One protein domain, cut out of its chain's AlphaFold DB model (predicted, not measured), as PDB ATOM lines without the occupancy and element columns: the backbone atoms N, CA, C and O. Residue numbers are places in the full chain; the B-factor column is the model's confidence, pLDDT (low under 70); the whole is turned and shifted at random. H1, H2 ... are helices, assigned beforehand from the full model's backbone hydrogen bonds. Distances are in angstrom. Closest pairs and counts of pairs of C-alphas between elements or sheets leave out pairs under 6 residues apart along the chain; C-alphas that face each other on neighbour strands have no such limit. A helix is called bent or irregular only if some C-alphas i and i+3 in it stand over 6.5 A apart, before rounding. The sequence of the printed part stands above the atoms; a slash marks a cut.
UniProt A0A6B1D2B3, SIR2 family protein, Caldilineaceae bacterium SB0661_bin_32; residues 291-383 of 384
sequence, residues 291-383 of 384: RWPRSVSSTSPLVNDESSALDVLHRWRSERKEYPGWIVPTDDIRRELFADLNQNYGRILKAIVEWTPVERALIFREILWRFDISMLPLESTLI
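Overview. This is residues 291 to 383 of the 384 residues of the protein "SIR2 family protein" of Caldilineaceae bacterium SB0661_bin_32 (UniProt A0A6B1D2B3). Three helices make a small cluster: a long bent helix, H2, runs along one side, H3 folds back after it and packs on its first arm H2a, and H1 crosses H3 with its first residues packed on the second arm, H2b. H1 and H2a do not close up on each other, and residues 291 to 305 run past them on the side away from H3, while residues 374 to 383 leave the end of H3 and fold back alongside its second half, at a distance from it. The printed part has 93 residues with three named helices, H1, H2 and H3 in that order, and no named strand; its class is all helix. It is compact, with a radius of gyration of the C-alphas of 12.7 A and spans of 36 by 28 by 20 A.

Arrangement. The longest helix, H2, residues 331 to 354, was assigned as one helix by its hydrogen bonds but is bent: C-alphas 343 and 346 are 7.5 A apart. Its arms H2a, residues 331 to 343, and H2b, residues 346 to 354, stand at a steep tilt of 51 degrees. H2b is itself irregular, with C-alphas 351 and 354 7.4 A apart. H3, residues 357 to 373, touches H2a with its residues 367 to 373 alone; the closest C-alphas, of Leu 337 and Arg 370, are 6.8 A apart. The two run opposite ways at a shallow tilt of 34 degrees, only just short of steep. H3 and H2b are close but not clearly touching, the closest C-alphas, of Ile 352 and Arg 360, being 6.7 A apart. H1, residues 306 to 321, touches H3 with its residues 313 to 320 alone, closest at the C-alphas of Leu 313 and Ile 363, 5.9 A apart; they run the same way at a steep tilt of 49 degrees. H1 touches H2b with its residues 306 to 309 alone, closest at the C-alphas of Glu 306 and Ala 351, 5.5 A apart, at a steep tilt of 68 degrees, only just short of about perpendicular. H1 and H2a are apart. Every O i to N i+4 pair is within hydrogen-bond range in H1, H2a and H3; in H2b 2 of 5 are, beside 2 of 6 O i to N i+3 pairs.

Along the chain. H2a is 18.3 A long from C-alpha 331 to C-alpha 343, and H2b 15.1 A from C-alpha 346 to C-alpha 354; residues 344 and 345 belong to neither. H1 begins at C-alpha 306 (-6.298, -16.899, -13.088) and is 22.7 A long. H3 is 24.4 A long and ends at C-alpha 373 (-11.076, -41.838, -16.191).

Size, cuts and confidence. The two C-alphas farthest apart, those of Thr 330 and Glu 354, are 36.2 A apart. The printed part has no cut; the link from H1 to H2 is short and that from H2 to H3 tight. The mean pLDDT of the printed part is 81.5, and 14 residues are under 70: residue 291, residues 293 to 300 and residues 379 to 383.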
ATOM      1  N   ARG A 291     -17.279 -39.603 -30.135       69.06
ATOM      2  CA  ARG A 291     -16.772 -38.249 -30.425       69.06
ATOM      3  C   ARG A 291     -16.549 -37.406 -29.168       69.06
ATOM      4  O   ARG A 291     -16.372 -36.193 -29.270       69.06
ATOM      5  N   TRP A 292     -16.631 -38.015 -27.990       76.56
ATOM      6  CA  TRP A 292     -16.283 -37.370 -26.731       76.56
ATOM      7  C   TRP A 292     -14.765 -37.487 -26.483       76.56
ATOM      8  O   TRP A 292     -14.238 -38.572 -26.700       76.56
ATOM      9  N   PRO A 293     -14.060 -36.436 -26.021       68.12
ATOM     10  CA  PRO A 293     -14.543 -35.089 -25.723       68.12
ATOM     11  C   PRO A 293     -14.660 -34.241 -26.999       68.12
ATOM     12  O   PRO A 293     -13.774 -34.235 -27.848       68.12
ATOM     13  N   ARG A 294     -15.740 -33.457 -27.124       60.59
ATOM     14  CA  ARG A 294     -16.004 -32.627 -28.319       60.59
ATOM     15  C   ARG A 294     -14.975 -31.506 -28.540       60.59
ATOM     16  O   ARG A 294     -14.866 -30.998 -29.652       60.59
ATOM     17  N   SER A 295     -14.270 -31.089 -27.484       55.81
ATOM     18  CA  SER A 295     -13.432 -29.881 -27.432       55.81
ATOM     19  C   SER A 295     -11.926 -30.128 -27.459       55.81
ATOM     20  O   SER A 295     -11.171 -29.196 -27.176       55.81
ATOM     21  N   VAL A 296     -11.450 -31.324 -27.821       53.25
ATOM     22  CA  VAL A 296     -10.004 -31.545 -27.974       53.25
ATOM     23  C   VAL A 296      -9.544 -30.977 -29.320       53.25
ATOM     24  O   VAL A 296      -9.236 -31.675 -30.279       53.25
ATOM     25  N   SER A 297      -9.527 -29.647 -29.402       49.09
ATOM     26  CA  SER A 297      -8.611 -28.942 -30.289       49.09
ATOM     27  C   SER A 297      -7.205 -29.494 -30.034       49.09
ATOM     28  O   SER A 297      -6.794 -29.647 -28.882       49.09
ATOM     29  N   SER A 298      -6.442 -29.732 -31.101       50.12
ATOM     30  CA  SER A 298      -5.030 -30.138 -31.054       50.12
ATOM     31  C   SER A 298      -4.134 -29.199 -30.230       50.12
ATOM     32  O   SER A 298      -2.988 -29.529 -29.937       50.12
ATOM     33  N   THR A 299      -4.649 -28.038 -29.822       55.03
ATOM     34  CA  THR A 299      -4.054 -27.151 -28.824       55.03
ATOM     35  C   THR A 299      -5.054 -26.909 -27.696       55.03
ATOM     36  O   THR A 299      -5.956 -26.077 -27.833       55.03
ATOM     37  N   SER A 300      -4.908 -27.635 -26.584       64.44
ATOM     38  CA  SER A 300      -5.558 -27.258 -25.325       64.44
ATOM     39  C   SER A 300      -4.947 -25.935 -24.840       64.44
ATOM     40  O   SER A 300      -3.721 -25.801 -24.861       64.44
ATOM     41  N   PRO A 301      -5.754 -24.929 -24.452       71.00
ATOM     42  CA  PRO A 301      -5.222 -23.655 -23.985       71.00
ATOM     43  C   PRO A 301      -4.395 -23.872 -22.713       71.00
ATOM     44  O   PRO A 301      -4.807 -24.596 -21.802       71.00
ATOM     45  N   LEU A 302      -3.209 -23.264 -22.676       78.38
ATOM     46  CA  LEU A 302      -2.313 -23.317 -21.524       78.38
ATOM     47  C   LEU A 302      -2.790 -22.339 -20.452       78.38
ATOM     48  O   LEU A 302      -3.077 -21.182 -20.757       78.38
ATOM     49  N   VAL A 303      -2.808 -22.789 -19.197       82.06
ATOM     50  CA  VAL A 303      -3.096 -21.918 -18.049       82.06
ATOM     51  C   VAL A 303      -1.921 -20.968 -17.811       82.06
ATOM     52  O   VAL A 303      -0.844 -21.388 -17.387       82.06
ATOM     53  N   ASN A 304      -2.125 -19.683 -18.085       82.12
ATOM     54  CA  ASN A 304      -1.111 -18.639 -17.909       82.12
ATOM     55  C   ASN A 304      -1.450 -17.674 -16.765       82.12
ATOM     56  O   ASN A 304      -0.558 -17.030 -16.221       82.12
ATOM     57  N   ASP A 305      -2.726 -17.583 -16.408       81.62
ATOM     58  CA  ASP A 305      -3.285 -16.648 -15.440       81.62
ATOM     59  C   ASP A 305      -4.528 -17.243 -14.756       81.62
ATOM     60  O   ASP A 305      -4.957 -18.364 -15.040       81.62
ATOM     61  N   GLU A 306      -5.107 -16.488 -13.828       79.88
ATOM     62  CA  GLU A 306      -6.298 -16.899 -13.088       79.88
ATOM     63  C   GLU A 306      -7.532 -17.078 -13.991       79.88
ATOM     64  O   GLU A 306      -8.281 -18.044 -13.839       79.88
ATOM     65  N   SER A 307      -7.709 -16.194 -14.979       83.81
ATOM     66  CA  SER A 307      -8.827 -16.269 -15.927       83.81
ATOM     67  C   SER A 307      -8.777 -17.556 -16.754       83.81
ATOM     68  O   SER A 307      -9.777 -18.261 -16.860       83.81
ATOM     69  N   SER A 308      -7.604 -17.917 -17.284       84.44
ATOM     70  CA  SER A 308      -7.435 -19.161 -18.043       84.44
ATOM     71  C   SER A 308      -7.599 -20.413 -17.178       84.44
ATOM     72  O   SER A 308      -8.080 -21.433 -17.672       84.44
ATOM     73  N   ALA A 309      -7.269 -20.354 -15.883       84.31
ATOM     74  CA  ALA A 309      -7.568 -21.446 -14.955       84.31
ATOM     75  C   ALA A 309      -9.085 -21.642 -14.773       84.31
ATOM     76  O   ALA A 309      -9.559 -22.782 -14.725       84.31
ATOM     77  N   LEU A 310      -9.857 -20.551 -14.724       85.56
ATOM     78  CA  LEU A 310     -11.316 -20.601 -14.641       85.56
ATOM     79  C   LEU A 310     -11.946 -21.134 -15.940       85.56
ATOM     80  O   LEU A 310     -12.847 -21.974 -15.889       85.56
ATOM     81  N   ASP A 311     -11.423 -20.737 -17.102       85.62
ATOM     82  CA  ASP A 311     -11.851 -21.275 -18.400       85.62
ATOM     83  C   ASP A 311     -11.614 -22.789 -18.491       85.62
ATOM     84  O   ASP A 311     -12.486 -23.545 -18.935       85.62
ATOM     85  N   VAL A 312     -10.460 -23.261 -18.006       86.62
ATOM     86  CA  VAL A 312     -10.153 -24.694 -17.926       86.62
ATOM     87  C   VAL A 312     -11.099 -25.412 -16.963       86.62
ATOM     88  O   VAL A 312     -11.606 -26.477 -17.318       86.62
ATOM     89  N   LEU A 313     -11.421 -24.830 -15.800       86.94
ATOM     90  CA  LEU A 313     -12.422 -25.386 -14.883       86.94
ATOM     91  C   LEU A 313     -13.784 -25.548 -15.569       86.94
ATOM     92  O   LEU A 313     -14.405 -26.613 -15.481       86.94
ATOM     93  N   HIS A 314     -14.263 -24.504 -16.249       87.19
ATOM     94  CA  HIS A 314     -15.544 -24.533 -16.951       87.19
ATOM     95  C   HIS A 314     -15.557 -25.583 -18.061       87.19
ATOM     96  O   HIS A 314     -16.510 -26.365 -18.144       87.19
ATOM     97  N   ARG A 315     -14.482 -25.658 -18.854       88.25
ATOM     98  CA  ARG A 315     -14.316 -26.673 -19.898       88.25
ATOM     99  C   ARG A 315     -14.321 -28.080 -19.310       88.25
ATOM    100  O   ARG A 315     -15.131 -28.904 -19.724       88.25
ATOM    101  N   TRP A 316     -13.476 -28.357 -18.320       89.62
ATOM    102  CA  TRP A 316     -13.369 -29.683 -17.705       89.62
ATOM    103  C   TRP A 316     -14.682 -30.131 -17.065       89.62
ATOM    104  O   TRP A 316     -15.095 -31.276 -17.241       89.62
ATOM    105  N   ARG A 317     -15.392 -29.209 -16.410       89.50
ATOM    106  CA  ARG A 317     -16.727 -29.465 -15.866       89.50
ATOM    107  C   ARG A 317     -17.745 -29.796 -16.958       89.50
ATOM    108  O   ARG A 317     -18.614 -30.638 -16.725       89.50
ATOM    109  N   SER A 318     -17.678 -29.127 -18.110       86.12
ATOM    110  CA  SER A 318     -18.531 -29.432 -19.264       86.12
ATOM    111  C   SER A 318     -18.224 -30.823 -19.809       86.12
ATOM    112  O   SER A 318     -19.130 -31.641 -19.926       86.12
ATOM    113  N   GLU A 319     -16.945 -31.135 -20.029       87.75
ATOM    114  CA  GLU A 319     -16.501 -32.441 -20.529       87.75
ATOM    115  C   GLU A 319     -16.945 -33.584 -19.603       87.75
ATOM    116  O   GLU A 319     -17.481 -34.579 -20.090       87.75
ATOM    117  N   ARG A 320     -16.833 -33.426 -18.276       88.19
ATOM    118  CA  ARG A 320     -17.344 -34.415 -17.313       88.19
ATOM    119  C   ARG A 320     -18.860 -34.582 -17.385       88.19
ATOM    120  O   ARG A 320     -19.357 -35.699 -17.274       88.19
ATOM    121  N   LYS A 321     -19.616 -33.486 -17.493       85.56
ATOM    122  CA  LYS A 321     -21.086 -33.556 -17.598       85.56
ATOM    123  C   LYS A 321     -21.536 -34.233 -18.892       85.56
ATOM    124  O   LYS A 321     -22.561 -34.900 -18.883       85.56
ATOM    125  N   GLU A 322     -20.775 -34.057 -19.967       83.06
ATOM    126  CA  GLU A 322     -21.011 -34.687 -21.269       83.06
ATOM    127  C   GLU A 322     -20.427 -36.103 -21.374       83.06
ATOM    128  O   GLU A 322     -20.547 -36.729 -22.427       83.06
ATOM    129  N   TYR A 323     -19.780 -36.612 -20.320       84.31
ATOM    130  CA  TYR A 323     -19.137 -37.918 -20.353       84.31
ATOM    131  C   TYR A 323     -20.159 -39.025 -20.656       84.31
ATOM    132  O   TYR A 323     -21.136 -39.157 -19.915       84.31
ATOM    133  N   PRO A 324     -19.930 -39.876 -21.678       80.50
ATOM    134  CA  PRO A 324     -20.894 -40.897 -22.086       80.50
ATOM    135  C   PRO A 324     -21.168 -42.002 -21.055       80.50
ATOM    136  O   PRO A 324     -22.040 -42.836 -21.282       80.50
ATOM    137  N   GLY A 325     -20.420 -42.048 -19.947       81.75
ATOM    138  CA  GLY A 325     -20.583 -43.064 -18.904       81.75
ATOM    139  C   GLY A 325     -19.883 -44.387 -19.216       81.75
ATOM    140  O   GLY A 325     -20.311 -45.433 -18.734       81.75
ATOM    141  N   TRP A 326     -18.830 -44.372 -20.037       83.00
ATOM    142  CA  TRP A 326     -18.047 -45.579 -20.284       83.00
ATOM    143  C   TRP A 326     -17.418 -46.106 -18.993       83.00
ATOM    144  O   TRP A 326     -16.990 -45.346 -18.133       83.00
ATOM    145  N   ILE A 327     -17.329 -47.432 -18.873       81.94
ATOM    146  CA  ILE A 327     -16.569 -48.058 -17.782       81.94
ATOM    147  C   ILE A 327     -15.073 -47.807 -18.006       81.94
ATOM    148  O   ILE A 327     -14.330 -47.527 -17.071       81.94
ATOM    149  N   VAL A 328     -14.636 -47.895 -19.266       83.62
ATOM    150  CA  VAL A 328     -13.265 -47.616 -19.694       83.62
ATOM    151  C   VAL A 328     -13.323 -46.897 -21.050       83.62
ATOM    152  O   VAL A 328     -13.815 -47.494 -22.009       83.62
ATOM    153  N   PRO A 329     -12.853 -45.640 -21.164       84.19
ATOM    154  CA  PRO A 329     -12.720 -44.965 -22.456       84.19
ATOM    155  C   PRO A 329     -11.707 -45.658 -23.375       84.19
ATOM    156  O   PRO A 329     -10.839 -46.408 -22.916       84.19
ATOM    157  N   THR A 330     -11.772 -45.357 -24.674       84.00
ATOM    158  CA  THR A 330     -10.762 -45.807 -25.642       84.00
ATOM    159  C   THR A 330      -9.380 -45.230 -25.320       84.00
ATOM    160  O   THR A 330      -9.251 -44.210 -24.638       84.00
ATOM    161  N   ASP A 331      -8.326 -45.895 -25.803       83.19
ATOM    162  CA  ASP A 331      -6.945 -45.509 -25.491       83.19
ATOM    163  C   ASP A 331      -6.615 -44.079 -25.935       83.19
ATOM    164  O   ASP A 331      -6.020 -43.327 -25.164       83.19
ATOM    165  N   ASP A 332      -7.072 -43.692 -27.128       82.94
ATOM    166  CA  ASP A 332      -6.859 -42.356 -27.693       82.94
ATOM    167  C   ASP A 332      -7.400 -41.266 -26.757       82.94
ATOM    168  O   ASP A 332      -6.677 -40.349 -26.371       82.94
ATOM    169  N   ILE A 333      -8.631 -41.444 -26.273       84.44
ATOM    170  CA  ILE A 333      -9.296 -40.499 -25.371       84.44
ATOM    171  C   ILE A 333      -8.561 -40.409 -24.034       84.44
ATOM    172  O   ILE A 333      -8.336 -39.316 -23.515       84.44
ATOM    173  N   ARG A 334      -8.140 -41.545 -23.462       86.56
ATOM    174  CA  ARG A 334      -7.388 -41.536 -22.194       86.56
ATOM    175  C   ARG A 334      -6.060 -40.797 -22.330       86.56
ATOM    176  O   ARG A 334      -5.705 -40.042 -21.422       86.56
ATOM    177  N   ARG A 335      -5.342 -41.002 -23.444       84.12
ATOM    178  CA  ARG A 335      -4.073 -40.317 -23.737       84.12
ATOM    179  C   ARG A 335      -4.265 -38.820 -23.916       84.12
ATOM    180  O   ARG A 335      -3.459 -38.054 -23.399       84.12
ATOM    181  N   GLU A 336      -5.324 -38.407 -24.603       84.75
ATOM    182  CA  GLU A 336      -5.654 -36.994 -24.791       84.75
ATOM    183  C   GLU A 336      -5.980 -36.300 -23.465       84.75
ATOM    184  O   GLU A 336      -5.387 -35.267 -23.146       84.75
ATOM    185  N   LEU A 337      -6.852 -36.898 -22.644       87.00
ATOM    186  CA  LEU A 337      -7.191 -36.372 -21.318       87.00
ATOM    187  C   LEU A 337      -5.959 -36.266 -20.415       87.00
ATOM    188  O   LEU A 337      -5.813 -35.276 -19.695       87.00
ATOM    189  N   PHE A 338      -5.069 -37.260 -20.478       86.44
ATOM    190  CA  PHE A 338      -3.805 -37.244 -19.749       86.44
ATOM    191  C   PHE A 338      -2.876 -36.134 -20.242       86.44
ATOM    192  O   PHE A 338      -2.307 -35.417 -19.423       86.44
ATOM    193  N   ALA A 339      -2.722 -35.969 -21.557       85.38
ATOM    194  CA  ALA A 339      -1.866 -34.933 -22.122       85.38
ATOM    195  C   ALA A 339      -2.337 -33.528 -21.710       85.38
ATOM    196  O   ALA A 339      -1.517 -32.719 -21.281       85.38
ATOM    197  N   ASP A 340      -3.646 -33.261 -21.772       86.62
ATOM    198  CA  ASP A 340      -4.244 -31.996 -21.326       86.62
ATOM    199  C   ASP A 340      -4.061 -31.776 -19.815       86.62
ATOM    200  O   ASP A 340      -3.608 -30.712 -19.383       86.62
ATOM    201  N   LEU A 341      -4.337 -32.804 -19.001       87.62
ATOM    202  CA  LEU A 341      -4.135 -32.746 -17.554       87.62
ATOM    203  C   LEU A 341      -2.671 -32.445 -17.218       87.62
ATOM    204  O   LEU A 341      -2.402 -31.504 -16.481       87.62
ATOM    205  N   ASN A 342      -1.723 -33.188 -17.787       85.62
ATOM    206  CA  ASN A 342      -0.300 -33.044 -17.489       85.62
ATOM    207  C   ASN A 342       0.248 -31.671 -17.922       85.62
ATOM    208  O   ASN A 342       1.061 -31.066 -17.224       85.62
ATOM    209  N   GLN A 343      -0.235 -31.124 -19.044       85.00
ATOM    210  CA  GLN A 343       0.148 -29.783 -19.490       85.00
ATOM    211  C   GLN A 343      -0.327 -28.684 -18.531       85.00
ATOM    212  O   GLN A 343       0.387 -27.695 -18.336       85.00
ATOM    213  N   ASN A 344      -1.508 -28.836 -17.932       86.31
ATOM    214  CA  ASN A 344      -2.130 -27.786 -17.131       86.31
ATOM    215  C   ASN A 344      -1.997 -27.988 -15.612       86.31
ATOM    216  O   ASN A 344      -2.038 -27.002 -14.884       86.31
ATOM    217  N   TYR A 345      -1.752 -29.203 -15.114       86.00
ATOM    218  CA  TYR A 345      -1.777 -29.544 -13.684       86.00
ATOM    219  C   TYR A 345      -0.891 -28.631 -12.824       86.00
ATOM    220  O   TYR A 345      -1.384 -27.918 -11.949       86.00
ATOM    221  N   GLY A 346       0.408 -28.559 -13.125       84.25
ATOM    222  CA  GLY A 346       1.335 -27.716 -12.361       84.25
ATOM    223  C   GLY A 346       1.078 -26.210 -12.506       84.25
ATOM    224  O   GLY A 346       1.459 -25.436 -11.630       84.25
ATOM    225  N   ARG A 347       0.435 -25.778 -13.599       86.50
ATOM    226  CA  ARG A 347       0.063 -24.373 -13.836       86.50
ATOM    227  C   ARG A 347      -1.184 -23.996 -13.043       86.50
ATOM    228  O   ARG A 347      -1.185 -22.966 -12.380       86.50
ATOM    229  N   ILE A 348      -2.183 -24.877 -13.031       86.31
ATOM    230  CA  ILE A 348      -3.401 -24.748 -12.226       86.31
ATOM    231  C   ILE A 348      -3.031 -24.641 -10.751       86.31
ATOM    232  O   ILE A 348      -3.430 -23.678 -10.110       86.31
ATOM    233  N   LEU A 349      -2.199 -25.547 -10.220       85.44
ATOM    234  CA  LEU A 349      -1.812 -25.510  -8.803       85.44
ATOM    235  C   LEU A 349      -1.155 -24.186  -8.383       85.44
ATOM    236  O   LEU A 349      -1.312 -23.766  -7.240       85.44
ATOM    237  N   LYS A 350      -0.447 -23.512  -9.299       85.19
ATOM    238  CA  LYS A 350       0.129 -22.180  -9.057       85.19
ATOM    239  C   LYS A 350      -0.905 -21.060  -9.174       85.19
ATOM    240  O   LYS A 350      -0.841 -20.112  -8.402       85.19
ATOM    241  N   ALA A 351      -1.834 -21.161 -10.124       84.19
ATOM    242  CA  ALA A 351      -2.853 -20.145 -10.374       84.19
ATOM    243  C   ALA A 351      -3.939 -20.100  -9.282       84.19
ATOM    244  O   ALA A 351      -4.458 -19.032  -8.987       84.19
ATOM    245  N   ILE A 352      -4.248 -21.233  -8.642       83.06
ATOM    246  CA  ILE A 352      -5.354 -21.344  -7.672       83.06
ATOM    247  C   ILE A 352      -4.964 -21.027  -6.216       83.06
ATOM    248  O   ILE A 352      -5.748 -21.268  -5.297       83.06
ATOM    249  N   VAL A 353      -3.749 -20.519  -5.968       84.00
ATOM    250  CA  VAL A 353      -3.246 -20.237  -4.606       84.00
ATOM    251  C   VAL A 353      -4.061 -19.159  -3.895       84.00
ATOM    252  O   VAL A 353      -4.179 -19.215  -2.672       84.00
ATOM    253  N   GLU A 354      -4.669 -18.235  -4.637       84.62
ATOM    254  CA  GLU A 354      -5.514 -17.154  -4.107       84.62
ATOM    255  C   GLU A 354      -7.021 -17.477  -4.193       84.62
ATOM    256  O   GLU A 354      -7.852 -16.726  -3.691       84.62
ATOM    257  N   TRP A 355      -7.397 -18.627  -4.769       87.38
ATOM    258  CA  TRP A 355      -8.806 -19.011  -4.945       87.38
ATOM    259  C   TRP A 355      -9.496 -19.309  -3.624       87.38
ATOM    260  O   TRP A 355      -8.869 -19.787  -2.667       87.38
ATOM    261  N   THR A 356     -10.818 -19.138  -3.598       90.00
ATOM    262  CA  THR A 356     -11.625 -19.531  -2.444       90.00
ATOM    263  C   THR A 356     -11.575 -21.053  -2.227       90.00
ATOM    264  O   THR A 356     -11.392 -21.823  -3.177       90.00
ATOM    265  N   PRO A 357     -11.783 -21.546  -0.990       88.06
ATOM    266  CA  PRO A 357     -11.809 -22.987  -0.719       88.06
ATOM    267  C   PRO A 357     -12.820 -23.765  -1.579       88.06
ATOM    268  O   PRO A 357     -12.569 -24.913  -1.944       88.06
ATOM    269  N   VAL A 358     -13.947 -23.139  -1.936       88.38
ATOM    270  CA  VAL A 358     -14.994 -23.748  -2.771       88.38
ATOM    271  C   VAL A 358     -14.512 -23.937  -4.210       88.38
ATOM    272  O   VAL A 358     -14.684 -25.016  -4.776       88.38
ATOM    273  N   GLU A 359     -13.876 -22.927  -4.800       86.00
ATOM    274  CA  GLU A 359     -13.340 -23.001  -6.165       86.00
ATOM    275  C   GLU A 359     -12.213 -24.032  -6.267       86.00
ATOM    276  O   GLU A 359     -12.189 -24.830  -7.208       86.00
ATOM    277  N   ARG A 360     -11.340 -24.101  -5.251       88.06
ATOM    278  CA  ARG A 360     -10.314 -25.152  -5.156       88.06
ATOM    279  C   ARG A 360     -10.935 -26.546  -5.109       88.06
ATOM    280  O   ARG A 360     -10.505 -27.436  -5.837       88.06
ATOM    281  N   ALA A 361     -11.977 -26.749  -4.305       88.06
ATOM    282  CA  ALA A 361     -12.663 -28.038  -4.245       88.06
ATOM    283  C   ALA A 361     -13.297 -28.426  -5.595       88.06
ATOM    284  O   ALA A 361     -13.260 -29.596  -5.983       88.06
ATOM    285  N   LEU A 362     -13.847 -27.457  -6.336       89.50
ATOM    286  CA  LEU A 362     -14.413 -27.696  -7.664       89.50
ATOM    287  C   LEU A 362     -13.345 -28.127  -8.674       89.50
ATOM    288  O   LEU A 362     -13.567 -29.113  -9.371       89.50
ATOM    289  N   ILE A 363     -12.192 -27.456  -8.737       88.94
ATOM    290  CA  ILE A 363     -11.126 -27.851  -9.672       88.94
ATOM    291  C   ILE A 363     -10.482 -29.182  -9.282       88.94
ATOM    292  O   ILE A 363     -10.272 -30.021 -10.155       88.94
ATOM    293  N   PHE A 364     -10.260 -29.443  -7.989       89.75
ATOM    294  CA  PHE A 364      -9.742 -30.738  -7.537       89.75
ATOM    295  C   PHE A 364     -10.692 -31.888  -7.866       89.75
ATOM    296  O   PHE A 364     -10.233 -32.951  -8.276       89.75
ATOM    297  N   ARG A 365     -12.009 -31.679  -7.770       91.50
ATOM    298  CA  ARG A 365     -12.994 -32.667  -8.227       91.50
ATOM    299  C   ARG A 365     -12.811 -33.010  -9.707       91.50
ATOM    300  O   ARG A 365     -12.867 -34.186 -10.057       91.50
ATOM    301  N   GLU A 366     -12.622 -32.010 -10.565       91.44
ATOM    302  CA  GLU A 366     -12.436 -32.249 -12.002       91.44
ATOM    303  C   GLU A 366     -11.065 -32.895 -12.303       91.44
ATOM    304  O   GLU A 366     -10.984 -33.773 -13.161       91.44
ATOM    305  N   ILE A 367     -10.008 -32.551 -11.552       90.00
ATOM    306  CA  ILE A 367      -8.690 -33.215 -11.613       90.00
ATOM    307  C   ILE A 367      -8.811 -34.697 -11.249       90.00
ATOM    308  O   ILE A 367      -8.398 -35.555 -12.025       90.00
ATOM    309  N   LEU A 368      -9.394 -35.007 -10.087       89.56
ATOM    310  CA  LEU A 368      -9.542 -36.382  -9.599       89.56
ATOM    311  C   LEU A 368     -10.356 -37.234 -10.569       89.56
ATOM    312  O   LEU A 368      -9.982 -38.365 -10.862       89.56
ATOM    313  N   TRP A 369     -11.433 -36.666 -11.111       90.56
ATOM    314  CA  TRP A 369     -12.236 -37.343 -12.117       90.56
ATOM    315  C   TRP A 369     -11.424 -37.682 -13.379       90.56
ATOM    316  O   TRP A 369     -11.554 -38.780 -13.910       90.56
ATOM    317  N   ARG A 370     -10.531 -36.794 -13.835       89.31
ATOM    318  CA  ARG A 370      -9.628 -37.094 -14.961       89.31
ATOM    319  C   ARG A 370      -8.588 -38.158 -14.628       89.31
ATOM    320  O   ARG A 370      -8.324 -38.994 -15.483       89.31
ATOM    321  N   PHE A 371      -8.018 -38.151 -13.420       88.31
ATOM    322  CA  PHE A 371      -7.112 -39.219 -12.974       88.31
ATOM    323  C   PHE A 371      -7.797 -40.589 -13.033       88.31
ATOM    324  O   PHE A 371      -7.227 -41.527 -13.585       88.31
ATOM    325  N   ASP A 372      -9.031 -40.671 -12.535       87.81
ATOM    326  CA  ASP A 372      -9.837 -41.895 -12.532       87.81
ATOM    327  C   ASP A 372     -10.154 -42.376 -13.961       87.81
ATOM    328  O   ASP A 372      -9.809 -43.491 -14.351       87.81
ATOM    329  N   ILE A 373     -10.701 -41.495 -14.808       87.69
ATOM    330  CA  ILE A 373     -11.076 -41.838 -16.191       87.69
ATOM    331  C   ILE A 373      -9.861 -42.169 -17.074       87.69
ATOM    332  O   ILE A 373      -9.943 -43.055 -17.932       87.69
ATOM    333  N   SER A 374      -8.724 -41.499 -16.870       86.81
ATOM    334  CA  SER A 374      -7.463 -41.817 -17.555       86.81
ATOM    335  C   SER A 374      -6.720 -43.012 -16.943       86.81
ATOM    336  O   SER A 374      -5.690 -43.401 -17.494       86.81
ATOM    337  N   MET A 375      -7.231 -43.624 -15.864       84.50
ATOM    338  CA  MET A 375      -6.623 -44.765 -15.158       84.50
ATOM    339  C   MET A 375      -5.196 -44.475 -14.663       84.50
ATOM    340  O   MET A 375      -4.298 -45.315 -14.746       84.50
ATOM    341  N   LEU A 376      -4.974 -43.254 -14.176       80.88
ATOM    342  CA  LEU A 376      -3.677 -42.784 -13.702       80.88
ATOM    343  C   LEU A 376      -3.535 -43.000 -12.189       80.88
ATOM    344  O   LEU A 376      -4.507 -42.832 -11.449       80.88
ATOM    345  N   PRO A 377      -2.327 -43.320 -11.693       78.88
ATOM    346  CA  PRO A 377      -2.084 -43.363 -10.259       78.88
ATOM    347  C   PRO A 377      -2.240 -41.961  -9.658       78.88
ATOM    348  O   PRO A 377      -1.756 -40.979 -10.220       78.88
ATOM    349  N   LEU A 378      -2.898 -41.872  -8.501       72.06
ATOM    350  CA  LEU A 378      -3.019 -40.615  -7.766       72.06
ATOM    351  C   LEU A 378      -1.643 -40.168  -7.261       72.06
ATOM    352  O   LEU A 378      -0.934 -40.933  -6.605       72.06
ATOM    353  N   GLU A 379      -1.281 -38.919  -7.539       68.56
ATOM    354  CA  GLU A 379      -0.063 -38.329  -6.992       68.56
ATOM    355  C   GLU A 379      -0.229 -38.004  -5.501       68.56
ATOM    356  O   GLU A 379      -1.272 -37.520  -5.055       68.56
ATOM    357  N   SER A 380       0.829 -38.215  -4.715       66.50
ATOM    358  CA  SER A 380       0.843 -37.924  -3.272       66.50
ATOM    359  C   SER A 380       0.595 -36.447  -2.942       66.50
ATOM    360  O   SER A 380       0.186 -36.119  -1.834       66.50
ATOM    361  N   THR A 381       0.830 -35.559  -3.907       65.06
ATOM    362  CA  THR A 381       0.580 -34.111  -3.856       65.06
ATOM    363  C   THR A 381      -0.903 -33.749  -3.745       65.06
ATOM    364  O   THR A 381      -1.207 -32.630  -3.352       65.06
ATOM    365  N   LEU A 382      -1.820 -34.668  -4.072       62.66
ATOM    366  CA  LEU A 382      -3.274 -34.477  -3.957       62.66
ATOM    367  C   LEU A 382      -3.846 -34.916  -2.599       62.66
ATOM    368  O   LEU A 382      -5.026 -34.689  -2.337       62.66
ATOM    369  N   ILE A 383      -3.043 -35.598  -1.776       57.50
ATOM    370  CA  ILE A 383      -3.468 -36.241  -0.520       57.50
ATOM    371  C   ILE A 383      -2.991 -35.447   0.714       57.50
ATOM    372  O   ILE A 383      -3.505 -35.660   1.813       57.50
TER     373      ILE A 383